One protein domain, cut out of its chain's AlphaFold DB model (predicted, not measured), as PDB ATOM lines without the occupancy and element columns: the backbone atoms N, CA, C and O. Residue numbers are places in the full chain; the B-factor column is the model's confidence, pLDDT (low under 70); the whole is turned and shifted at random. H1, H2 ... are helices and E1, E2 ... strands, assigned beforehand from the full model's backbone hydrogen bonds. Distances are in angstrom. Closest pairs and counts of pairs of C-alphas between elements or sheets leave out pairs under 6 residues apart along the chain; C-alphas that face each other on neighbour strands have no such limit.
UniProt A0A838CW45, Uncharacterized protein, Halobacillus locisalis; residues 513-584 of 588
ATOM      1  N   PHE A 513     -15.506 -42.250 -26.886       82.38
ATOM      2  CA  PHE A 513     -15.156 -43.543 -26.303       82.38
ATOM      3  C   PHE A 513     -16.410 -44.395 -26.106       82.38
ATOM      4  O   PHE A 513     -17.488 -43.846 -25.887       82.38
ATOM      5  N   ARG A 514     -16.233 -45.715 -26.136       81.62
ATOM      6  CA  ARG A 514     -17.239 -46.718 -25.765       81.62
ATOM      7  C   ARG A 514     -16.729 -47.549 -24.598       81.62
ATOM      8  O   ARG A 514     -15.526 -47.811 -24.528       81.62
ATOM      9  N   LEU A 515     -17.616 -47.950 -23.694       78.31
ATOM     10  CA  LEU A 515     -17.277 -48.812 -22.565       78.31
ATOM     11  C   LEU A 515     -17.652 -50.255 -22.909       78.31
ATOM     12  O   LEU A 515     -18.826 -50.579 -22.987       78.31
ATOM     13  N   VAL A 516     -16.656 -51.120 -23.089       75.19
ATOM     14  CA  VAL A 516     -16.854 -52.542 -23.402       75.19
ATOM     15  C   VAL A 516     -16.140 -53.364 -22.337       75.19
ATOM     16  O   VAL A 516     -14.932 -53.218 -22.170       75.19
ATOM     17  N   GLU A 517     -16.876 -54.179 -21.579       71.88
ATOM     18  CA  GLU A 517     -16.324 -55.088 -20.553       71.88
ATOM     19  C   GLU A 517     -15.341 -54.412 -19.568       71.88
ATOM     20  O   GLU A 517     -14.286 -54.945 -19.222       71.88
ATOM     21  N   ASN A 518     -15.691 -53.213 -19.085       74.25
ATOM     22  CA  ASN A 518     -14.868 -52.348 -18.217       74.25
ATOM     23  C   ASN A 518     -13.642 -51.689 -18.872       74.25
ATOM     24  O   ASN A 518     -12.816 -51.107 -18.162       74.25
ATOM     25  N   ARG A 519     -13.507 -51.747 -20.196       78.62
ATOM     26  CA  ARG A 519     -12.436 -51.089 -20.947       78.62
ATOM     27  C   ARG A 519     -13.003 -49.964 -21.800       78.62
ATOM     28  O   ARG A 519     -14.076 -50.080 -22.385       78.62
ATOM     29  N   LEU A 520     -12.266 -48.863 -21.882       81.38
ATOM     30  CA  LEU A 520     -12.593 -47.745 -22.758       81.38
ATOM     31  C   LEU A 520     -11.973 -47.983 -24.133       81.38
ATOM     32  O   LEU A 520     -10.749 -48.042 -24.246       81.38
ATOM     33  N   LYS A 521     -12.807 -48.072 -25.171       80.12
ATOM     34  CA  LYS A 521     -12.398 -48.246 -26.570       80.12
ATOM     35  C   LYS A 521     -12.649 -46.978 -27.387       80.12
ATOM     36  O   LYS A 521     -13.705 -46.361 -27.285       80.12
ATOM     37  N   GLN A 522     -11.690 -46.597 -28.231       79.50
ATOM     38  CA  GLN A 522     -11.809 -45.490 -29.187       79.50
ATOM     39  C   GLN A 522     -11.035 -45.831 -30.466       79.50
ATOM     40  O   GLN A 522      -9.825 -45.626 -30.565       79.50
ATOM     41  N   GLY A 523     -11.735 -46.369 -31.468       76.88
ATOM     42  CA  GLY A 523     -11.088 -46.881 -32.679       76.88
ATOM     43  C   GLY A 523     -10.148 -48.043 -32.349       76.88
ATOM     44  O   GLY A 523     -10.589 -49.048 -31.810       76.88
ATOM     45  N   THR A 524      -8.857 -47.887 -32.644       77.25
ATOM     46  CA  THR A 524      -7.799 -48.883 -32.376       77.25
ATOM     47  C   THR A 524      -7.137 -48.722 -30.999       77.25
ATOM     48  O   THR A 524      -6.159 -49.405 -30.695       77.25
ATOM     49  N   PHE A 525      -7.628 -47.798 -30.167       76.00
ATOM     50  CA  PHE A 525      -7.143 -47.581 -28.806       76.00
ATOM     51  C   PHE A 525      -8.057 -48.257 -27.782       76.00
ATOM     52  O   PHE A 525      -9.281 -48.168 -27.886       76.00
ATOM     53  N   GLU A 526      -7.450 -48.866 -26.767       79.88
ATOM     54  CA  GLU A 526      -8.132 -49.506 -25.647       79.88
ATOM     55  C   GLU A 526      -7.322 -49.318 -24.363       79.88
ATOM     56  O   GLU A 526      -6.099 -49.470 -24.376       79.88
ATOM     57  N   ALA A 527      -7.997 -48.986 -23.261       77.56
ATOM     58  CA  ALA A 527      -7.372 -48.888 -21.944       77.56
ATOM     59  C   ALA A 527      -8.372 -49.132 -20.808       77.56
ATOM     60  O   ALA A 527      -9.568 -48.860 -20.934       77.56
ATOM     61  N   TYR A 528      -7.865 -49.586 -19.663       80.75
ATOM     62  CA  TYR A 528      -8.638 -49.637 -18.421       80.75
ATOM     63  C   TYR A 528      -8.773 -48.235 -17.825       80.75
ATOM     64  O   TYR A 528      -7.749 -47.577 -17.664       80.75
ATOM     65  N   PRO A 529      -9.974 -47.754 -17.470       83.31
ATOM     66  CA  PRO A 529     -10.107 -46.511 -16.719       83.31
ATOM     67  C   PRO A 529      -9.507 -46.664 -15.319       83.31
ATOM     68  O   PRO A 529      -9.595 -47.729 -14.709       83.31
ATOM     69  N   HIS A 530      -8.928 -45.587 -14.793       82.69
ATOM     70  CA  HIS A 530      -8.556 -45.505 -13.380       82.69
ATOM     71  C   HIS A 530      -9.777 -45.751 -12.474       82.69
ATOM     72  O   HIS A 530     -10.878 -45.322 -12.819       82.69
ATOM     73  N   ASP A 531      -9.599 -46.384 -11.311       77.31
ATOM     74  CA  ASP A 531     -10.707 -46.864 -10.462       77.31
ATOM     75  C   ASP A 531     -11.729 -45.767 -10.119       77.31
ATOM     76  O   ASP A 531     -12.930 -45.937 -10.321       77.31
ATOM     77  N   SER A 532     -11.254 -44.582  -9.724       76.56
ATOM     78  CA  SER A 532     -12.112 -43.423  -9.424       76.56
ATOM     79  C   SER A 532     -12.918 -42.909 -10.625       76.56
ATOM     80  O   SER A 532     -13.956 -42.265 -10.458       76.56
ATOM     81  N   PHE A 533     -12.439 -43.154 -11.847       84.19
ATOM     82  CA  PHE A 533     -13.173 -42.843 -13.069       84.19
ATOM     83  C   PHE A 533     -14.136 -43.966 -13.438       84.19
ATOM     84  O   PHE A 533     -15.269 -43.695 -13.823       84.19
ATOM     85  N   LYS A 534     -13.702 -45.217 -13.262       83.25
ATOM     86  CA  LYS A 534     -14.506 -46.414 -13.495       83.25
ATOM     87  C   LYS A 534     -15.811 -46.374 -12.709       83.25
ATOM     88  O   LYS A 534     -16.858 -46.611 -13.297       83.25
ATOM     89  N   GLU A 535     -15.768 -46.011 -11.428       82.25
ATOM     90  CA  GLU A 535     -16.976 -45.870 -10.602       82.25
ATOM     91  C   GLU A 535     -17.989 -44.901 -11.223       82.25
ATOM     92  O   GLU A 535     -19.174 -45.210 -11.309       82.25
ATOM     93  N   LYS A 536     -17.522 -43.758 -11.739       85.50
ATOM     94  CA  LYS A 536     -18.386 -42.758 -12.385       85.50
ATOM     95  C   LYS A 536     -18.968 -43.263 -13.705       85.50
ATOM     96  O   LYS A 536     -20.138 -43.013 -13.969       85.50
ATOM     97  N   LEU A 537     -18.174 -43.979 -14.505       86.50
ATOM     98  CA  LEU A 537     -18.631 -44.590 -15.758       86.50
ATOM     99  C   LEU A 537     -19.676 -45.683 -15.503       86.50
ATOM    100  O   LEU A 537     -20.645 -45.788 -16.243       86.50
ATOM    101  N   MET A 538     -19.505 -46.471 -14.438       84.50
ATOM    102  CA  MET A 538     -20.483 -47.482 -14.032       84.50
ATOM    103  C   MET A 538     -21.784 -46.842 -13.546       84.50
ATOM    104  O   MET A 538     -22.854 -47.279 -13.947       84.50
ATOM    105  N   MET A 539     -21.705 -45.774 -12.745       86.50
ATOM    106  CA  MET A 539     -22.891 -44.999 -12.367       86.50
ATOM    107  C   MET A 539     -23.619 -44.458 -13.603       86.50
ATOM    108  O   MET A 539     -24.838 -44.515 -13.676       86.50
ATOM    109  N   GLU A 540     -22.891 -43.941 -14.588       86.81
ATOM    110  CA  GLU A 540     -23.469 -43.414 -15.826       86.81
ATOM    111  C   GLU A 540     -24.131 -44.500 -16.682       86.81
ATOM    112  O   GLU A 540     -25.241 -44.302 -17.170       86.81
ATOM    113  N   HIS A 541     -23.491 -45.663 -16.800       85.38
ATOM    114  CA  HIS A 541     -24.073 -46.838 -17.440       85.38
ATOM    115  C   HIS A 541     -25.369 -47.269 -16.736       85.38
ATOM    116  O   HIS A 541     -26.409 -47.380 -17.378       85.38
ATOM    117  N   ASP A 542     -25.343 -47.422 -15.409       86.75
ATOM    118  CA  ASP A 542     -26.528 -47.781 -14.618       86.75
ATOM    119  C   ASP A 542     -27.646 -46.736 -14.746       86.75
ATOM    120  O   ASP A 542     -28.827 -47.086 -14.777       86.75
ATOM    121  N   TRP A 543     -27.286 -45.452 -14.845       89.56
ATOM    122  CA  TRP A 543     -28.234 -44.358 -15.038       89.56
ATOM    123  C   TRP A 543     -28.990 -44.494 -16.366       89.56
ATOM    124  O   TRP A 543     -30.213 -44.330 -16.393       89.56
ATOM    125  N   ILE A 544     -28.270 -44.803 -17.450       88.19
ATOM    126  CA  ILE A 544     -28.831 -44.971 -18.798       88.19
ATOM    127  C   ILE A 544     -29.661 -46.259 -18.881       88.19
ATOM    128  O   ILE A 544     -30.792 -46.215 -19.363       88.19
ATOM    129  N   GLU A 545     -29.142 -47.384 -18.385       86.50
ATOM    130  CA  GLU A 545     -29.809 -48.694 -18.453       86.50
ATOM    131  C   GLU A 545     -31.088 -48.765 -17.614       86.50
ATOM    132  O   GLU A 545     -32.034 -49.464 -17.970       86.50
ATOM    133  N   GLN A 546     -31.154 -48.034 -16.498       88.88
ATOM    134  CA  GLN A 546     -32.322 -48.048 -15.609       88.88
ATOM    135  C   GLN A 546     -33.299 -46.888 -15.853       88.88
ATOM    136  O   GLN A 546     -34.184 -46.643 -15.019       88.88
ATOM    137  N   ASP A 547     -33.142 -46.146 -16.956       88.19
ATOM    138  CA  ASP A 547     -33.942 -44.958 -17.284       88.19
ATOM    139  C   ASP A 547     -34.055 -44.004 -16.083       88.19
ATOM    140  O   ASP A 547     -35.153 -43.599 -15.663       88.19
ATOM    141  N   MET A 548     -32.931 -43.744 -15.411       90.56
ATOM    142  CA  MET A 548     -32.931 -42.914 -14.214       90.56
ATOM    143  C   MET A 548     -33.145 -41.451 -14.599       90.56
ATOM    144  O   MET A 548     -32.605 -40.951 -15.576       90.56
ATOM    145  N   ARG A 549     -33.943 -40.742 -13.800       89.19
ATOM    146  CA  ARG A 549     -34.201 -39.295 -13.957       89.19
ATOM    147  C   ARG A 549     -33.754 -38.516 -12.729       89.19
ATOM    148  O   ARG A 549     -33.388 -37.349 -12.806       89.19
ATOM    149  N   CYS A 550     -33.777 -39.195 -11.593       90.62
ATOM    150  CA  CYS A 550     -33.251 -38.750 -10.326       90.62
ATOM    151  C   CYS A 550     -32.719 -39.981  -9.595       90.62
ATOM    152  O   CYS A 550     -33.275 -41.076  -9.734       90.62
ATOM    153  N   ALA A 551     -31.650 -39.804  -8.829       91.56
ATOM    154  CA  ALA A 551     -31.120 -40.841  -7.968       91.56
ATOM    155  C   ALA A 551     -30.407 -40.224  -6.763       91.56
ATOM    156  O   ALA A 551     -29.856 -39.123  -6.852       91.56
ATOM    157  N   THR A 552     -30.396 -40.946  -5.648       91.19
ATOM    158  CA  THR A 552     -29.505 -40.690  -4.511       91.19
ATOM    159  C   THR A 552     -28.309 -41.632  -4.574       91.19
ATOM    160  O   THR A 552     -28.381 -42.716  -5.152       91.19
ATOM    161  N   ILE A 553     -27.186 -41.210  -3.992       87.81
ATOM    162  CA  ILE A 553     -26.012 -42.070  -3.844       87.81
ATOM    163  C   ILE A 553     -26.048 -42.669  -2.443       87.81
ATOM    164  O   ILE A 553     -25.845 -41.963  -1.457       87.81
ATOM    165  N   GLU A 554     -26.267 -43.977  -2.366       85.38
ATOM    166  CA  GLU A 554     -26.230 -44.740  -1.119       85.38
ATOM    167  C   GLU A 554     -25.175 -45.836  -1.232       85.38
ATOM    168  O   GLU A 554     -25.182 -46.630  -2.172       85.38
ATOM    169  N   TYR A 555     -24.227 -45.859  -0.290       81.12
ATOM    170  CA  TYR A 555     -23.109 -46.814  -0.282       81.12
ATOM    171  C   TYR A 555     -22.343 -46.884  -1.621       81.12
ATOM    172  O   TYR A 555     -21.903 -47.951  -2.042       81.12
ATOM    173  N   GLY A 556     -22.207 -45.742  -2.307       72.44
ATOM    174  CA  GLY A 556     -21.499 -45.648  -3.588       72.44
ATOM    175  C   GLY A 556     -22.270 -46.192  -4.796       72.44
ATOM    176  O   GLY A 556     -21.673 -46.365  -5.853       72.44
ATOM    177  N   ARG A 557     -23.576 -46.461  -4.673       81.50
ATOM    178  CA  ARG A 557     -24.443 -46.876  -5.787       81.50
ATOM    179  C   ARG A 557     -25.594 -45.902  -5.989       81.50
ATOM    180  O   ARG A 557     -26.069 -45.293  -5.032       81.50
ATOM    181  N   LEU A 558     -26.044 -45.787  -7.236       88.62
ATOM    182  CA  LEU A 558     -27.238 -45.024  -7.576       88.62
ATOM    183  C   LEU A 558     -28.493 -45.784  -7.147       88.62
ATOM    184  O   LEU A 558     -28.682 -46.943  -7.510       88.62
ATOM    185  N   GLN A 559     -29.356 -45.108  -6.398       89.81
ATOM    186  CA  GLN A 559     -30.703 -45.557  -6.073       89.81
ATOM    187  C   GLN A 559     -31.698 -44.656  -6.787       89.81
ATOM    188  O   GLN A 559     -31.742 -43.456  -6.516       89.81
ATOM    189  N   LYS A 560     -32.479 -45.218  -7.716       90.81
ATOM    190  CA  LYS A 560     -33.465 -44.460  -8.494       90.81
ATOM    191  C   LYS A 560     -34.497 -43.825  -7.560       90.81
ATOM    192  O   LYS A 560     -35.102 -44.503  -6.734       90.81
ATOM    193  N   VAL A 561     -34.722 -42.529  -7.738       92.44
ATOM    194  CA  VAL A 561     -35.737 -41.753  -7.024       92.44
ATOM    195  C   VAL A 561     -36.816 -41.342  -8.013       92.44
ATOM    196  O   VAL A 561     -36.528 -40.902  -9.129       92.44
ATOM    197  N   GLU A 562     -38.072 -41.490  -7.606       87.62
ATOM    198  CA  GLU A 562     -39.202 -41.053  -8.414       87.62
ATOM    199  C   GLU A 562     -39.227 -39.521  -8.489       87.62
ATOM    200  O   GLU A 562     -39.268 -38.826  -7.472       87.62
ATOM    201  N   LEU A 563     -39.175 -38.993  -9.712       88.88
ATOM    202  CA  LEU A 563     -39.219 -37.564  -9.988       88.88
ATOM    203  C   LEU A 563     -40.409 -37.283 -10.901       88.88
ATOM    204  O   LEU A 563     -40.419 -37.696 -12.058       88.88
ATOM    205  N   SER A 564     -41.398 -36.562 -10.376       89.44
ATOM    206  CA  SER A 564     -42.553 -36.119 -11.157       89.44
ATOM    207  C   SER A 564     -42.122 -35.025 -12.132       89.44
ATOM    208  O   SER A 564     -41.804 -33.910 -11.716       89.44
ATOM    209  N   LEU A 565     -42.144 -35.327 -13.428       89.31
ATOM    210  CA  LEU A 565     -41.826 -34.389 -14.502       89.31
ATOM    211  C   LEU A 565     -43.063 -34.134 -15.376       89.31
ATOM    212  O   LEU A 565     -43.949 -34.982 -15.454       89.31
ATOM    213  N   PRO A 566     -43.157 -32.973 -16.046       95.00
ATOM    214  CA  PRO A 566     -44.144 -32.781 -17.102       95.00
ATOM    215  C   PRO A 566     -43.926 -33.786 -18.242       95.00
ATOM    216  O   PRO A 566     -42.791 -33.978 -18.668       95.00
ATOM    217  N   GLU A 567     -45.009 -34.330 -18.797       92.00
ATOM    218  CA  GLU A 567     -45.004 -35.367 -19.849       92.00
ATOM    219  C   GLU A 567     -44.049 -35.049 -21.015       92.00
ATOM    220  O   GLU A 567     -43.208 -35.860 -21.375       92.00
ATOM    221  N   LYS A 568     -44.065 -33.810 -21.523       94.38
ATOM    222  CA  LYS A 568     -43.160 -33.385 -22.609       94.38
ATOM    223  C   LYS A 568     -41.671 -33.463 -22.260       94.38
ATOM    224  O   LYS A 568     -40.845 -33.641 -23.146       94.38
ATOM    225  N   VAL A 569     -41.318 -33.225 -20.997       92.50
ATOM    226  CA  VAL A 569     -39.927 -33.312 -20.523       92.50
ATOM    227  C   VAL A 569     -39.539 -34.775 -20.358       92.50
ATOM    228  O   VAL A 569     -38.411 -35.143 -20.667       92.50
ATOM    229  N   GLU A 570     -40.479 -35.595 -19.894       90.50
ATOM    230  CA  GLU A 570     -40.295 -37.032 -19.741       90.50
ATOM    231  C   GLU A 570     -40.032 -37.712 -21.087       90.50
ATOM    232  O   GLU A 570     -39.026 -38.405 -21.216       90.50
ATOM    233  N   GLU A 571     -40.867 -37.438 -22.093       92.50
ATOM    234  CA  GLU A 571     -40.689 -37.939 -23.462       92.50
ATOM    235  C   GLU A 571     -39.338 -37.507 -24.042       92.50
ATOM    236  O   GLU A 571     -38.532 -38.353 -24.423       92.50
ATOM    237  N   ALA A 572     -39.032 -36.204 -24.021       93.88
ATOM    238  CA  ALA A 572     -37.787 -35.685 -24.586       93.88
ATOM    239  C   ALA A 572     -36.528 -36.250 -23.902       93.88
ATOM    240  O   ALA A 572     -35.496 -36.437 -24.547       93.88
ATOM    241  N   TYR A 573     -36.588 -36.504 -22.592       92.31
ATOM    242  CA  TYR A 573     -35.467 -37.084 -21.857       92.31
ATOM    243  C   TYR A 573     -35.316 -38.586 -22.120       92.31
ATOM    244  O   TYR A 573     -34.194 -39.066 -22.268       92.31
ATOM    245  N   SER A 574     -36.423 -39.323 -22.217       90.44
ATOM    246  CA  SER A 574     -36.398 -40.734 -22.608       90.44
ATOM    247  C   SER A 574     -35.855 -40.915 -24.029       90.44
ATOM    248  O   SER A 574     -35.009 -41.782 -24.235       90.44
ATOM    249  N   ASP A 575     -36.234 -40.052 -24.975       91.06
ATOM    250  CA  ASP A 575     -35.661 -40.045 -26.329       91.06
ATOM    251  C   ASP A 575     -34.145 -39.812 -26.304       91.06
ATOM    252  O   ASP A 575     -33.387 -40.485 -27.000       91.06
ATOM    253  N   PHE A 576     -33.679 -38.896 -25.452       89.38
ATOM    254  CA  PHE A 576     -32.254 -38.642 -25.269       89.38
ATOM    255  C   PHE A 576     -31.497 -39.848 -24.688       89.38
ATOM    256  O   PHE A 576     -30.404 -40.160 -25.160       89.38
ATOM    257  N   LEU A 577     -32.059 -40.549 -23.696       89.62
ATOM    258  CA  LEU A 577     -31.444 -41.771 -23.164       89.62
ATOM    259  C   LEU A 577     -31.406 -42.896 -24.204       89.62
ATOM    260  O   LEU A 577     -30.416 -43.623 -24.264       89.62
ATOM    261  N   ASN A 578     -32.442 -43.015 -25.038       87.69
ATOM    262  CA  ASN A 578     -32.476 -43.989 -26.127       87.69
ATOM    263  C   ASN A 578     -31.367 -43.719 -27.154       87.69
ATOM    264  O   ASN A 578     -30.642 -44.642 -27.503       87.69
ATOM    265  N   GLU A 579     -31.156 -42.461 -27.558       86.62
ATOM    266  CA  GLU A 579     -30.074 -42.088 -28.487       86.62
ATOM    267  C   GLU A 579     -28.680 -42.445 -27.934       86.62
ATOM    268  O   GLU A 579     -27.800 -42.897 -28.674       86.62
ATOM    269  N   LEU A 580     -28.469 -42.260 -26.625       82.94
ATOM    270  CA  LEU A 580     -27.226 -42.661 -25.958       82.94
ATOM    271  C   LEU A 580     -27.029 -44.181 -25.988       82.94
ATOM    272  O   LEU A 580     -25.922 -44.638 -26.280       82.94
ATOM    273  N   ARG A 581     -28.101 -44.942 -25.740       83.31
ATOM    274  CA  ARG A 581     -28.114 -46.412 -25.785       83.31
ATOM    275  C   ARG A 581     -27.815 -46.930 -27.194       83.31
ATOM    276  O   ARG A 581     -26.895 -47.722 -27.368       83.31
ATOM    277  N   ASP A 582     -28.507 -46.404 -28.204       75.25
ATOM    278  CA  ASP A 582     -28.347 -46.797 -29.612       75.25
ATOM    279  C   ASP A 582     -26.947 -46.474 -30.159       75.25
ATOM    280  O   ASP A 582     -26.412 -47.176 -31.020       75.25
ATOM    281  N   SER A 583     -26.326 -45.413 -29.643       67.19
ATOM    282  CA  SER A 583     -24.976 -45.006 -30.035       67.19
ATOM    283  C   SER A 583     -23.861 -45.709 -29.248       67.19
ATOM    284  O   SER A 583     -22.679 -45.533 -29.588       67.19
ATOM    285  N   ASP A 584     -24.217 -46.489 -28.219       66.19
ATOM    286  CA  ASP A 584     -23.297 -47.103 -27.255       66.19
ATOM    287  C   ASP A 584     -22.369 -46.042 -26.620       66.19
ATOM    288  O   ASP A 584     -21.143 -46.179 -26.532       66.19
TER     289      ASP A 584
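AT A GLANCE: This is residues 513 to 584 of the 588 residues of an uncharacterized protein of Halobacillus locisalis (UniProt A0A838CW45). What does the model look like? It is a flat, loose arrangement with H1 through the middle: a small sheet of E1, E2 and E3 lies at one end of the length, the hairpin E4 and E5 packs on one side of H1 through E5, and H2 folds back to meet the last residues of H1 from the other side. What is it built of? The printed part has 72 residues with two named helices and five named strands, in the order E1 E2 E3 H1 E4 E5 H2, and its class is mixed, helices and strands. Both sheets, E1 - E2 - E3 and E4 - E5, are antiparallel; the radius of gyration of the C-alphas is 14.2 A, and the spans are 42 by 30 by 13 A.

HOW THE PARTS SIT: How do the first strands pair? E1, residues 514 to 516, E2, residues 519 to 522, and E3, residues 525 to 527, form a meander, each strand the antiparallel neighbour of the one before. N 514 and O 521 are 2.9 A apart, and N 520 and O 527 are 2.9 A apart, both within hydrogen-bond range. What does H1 meet? H1, residues 531 to 545, only grazes this sheet, with its residues 534 to 541. E4, residues 551 to 554, and E5, residues 557 to 560, form a hairpin, with N 552 and O 559 3.0 A apart; the closest C-alphas of H1 and E5 are those of Met 539 and Leu 558, 6.5 A apart. Where does H2 stand? H2, residues 567 to 582, touches H1 with residues 577 to 581 alone, meeting residues 544 to 545, at a steep tilt of 58 degrees, opposite ways; the closest C-alphas, of Ile 544 and Leu 577, are 6.0 A apart. Every O i to N i+4 pair is within hydrogen-bond range in H2, and 10 of 11 are in H1.

IN THESE COORDINATES: Where do the strands lie? E1 begins at C-alpha 514, (-17.239, -46.718, -25.765), and measures 6.3 A; E2 measures 10.0 A, E3 7.0 A, E4 9.3 A and E5 9.7 A. Where do the helices lie? H1 begins at C-alpha 531, (-10.707, -46.864, -10.462), and is 20.8 A long. H2 is 22.4 A long and ends at C-alpha 582, (-28.347, -46.797, -29.612).

THE WHOLE: How large is it? The two C-alphas farthest apart, those of Thr 524 and Ser 564, are 42.7 A apart. Is it unbroken? The printed part has no cut and no long link; the link from E5 to H2 is short and the others are tight. Where is confidence low? Residues 583 to 584 have pLDDT under 70, and the mean of the printed part is 84.7.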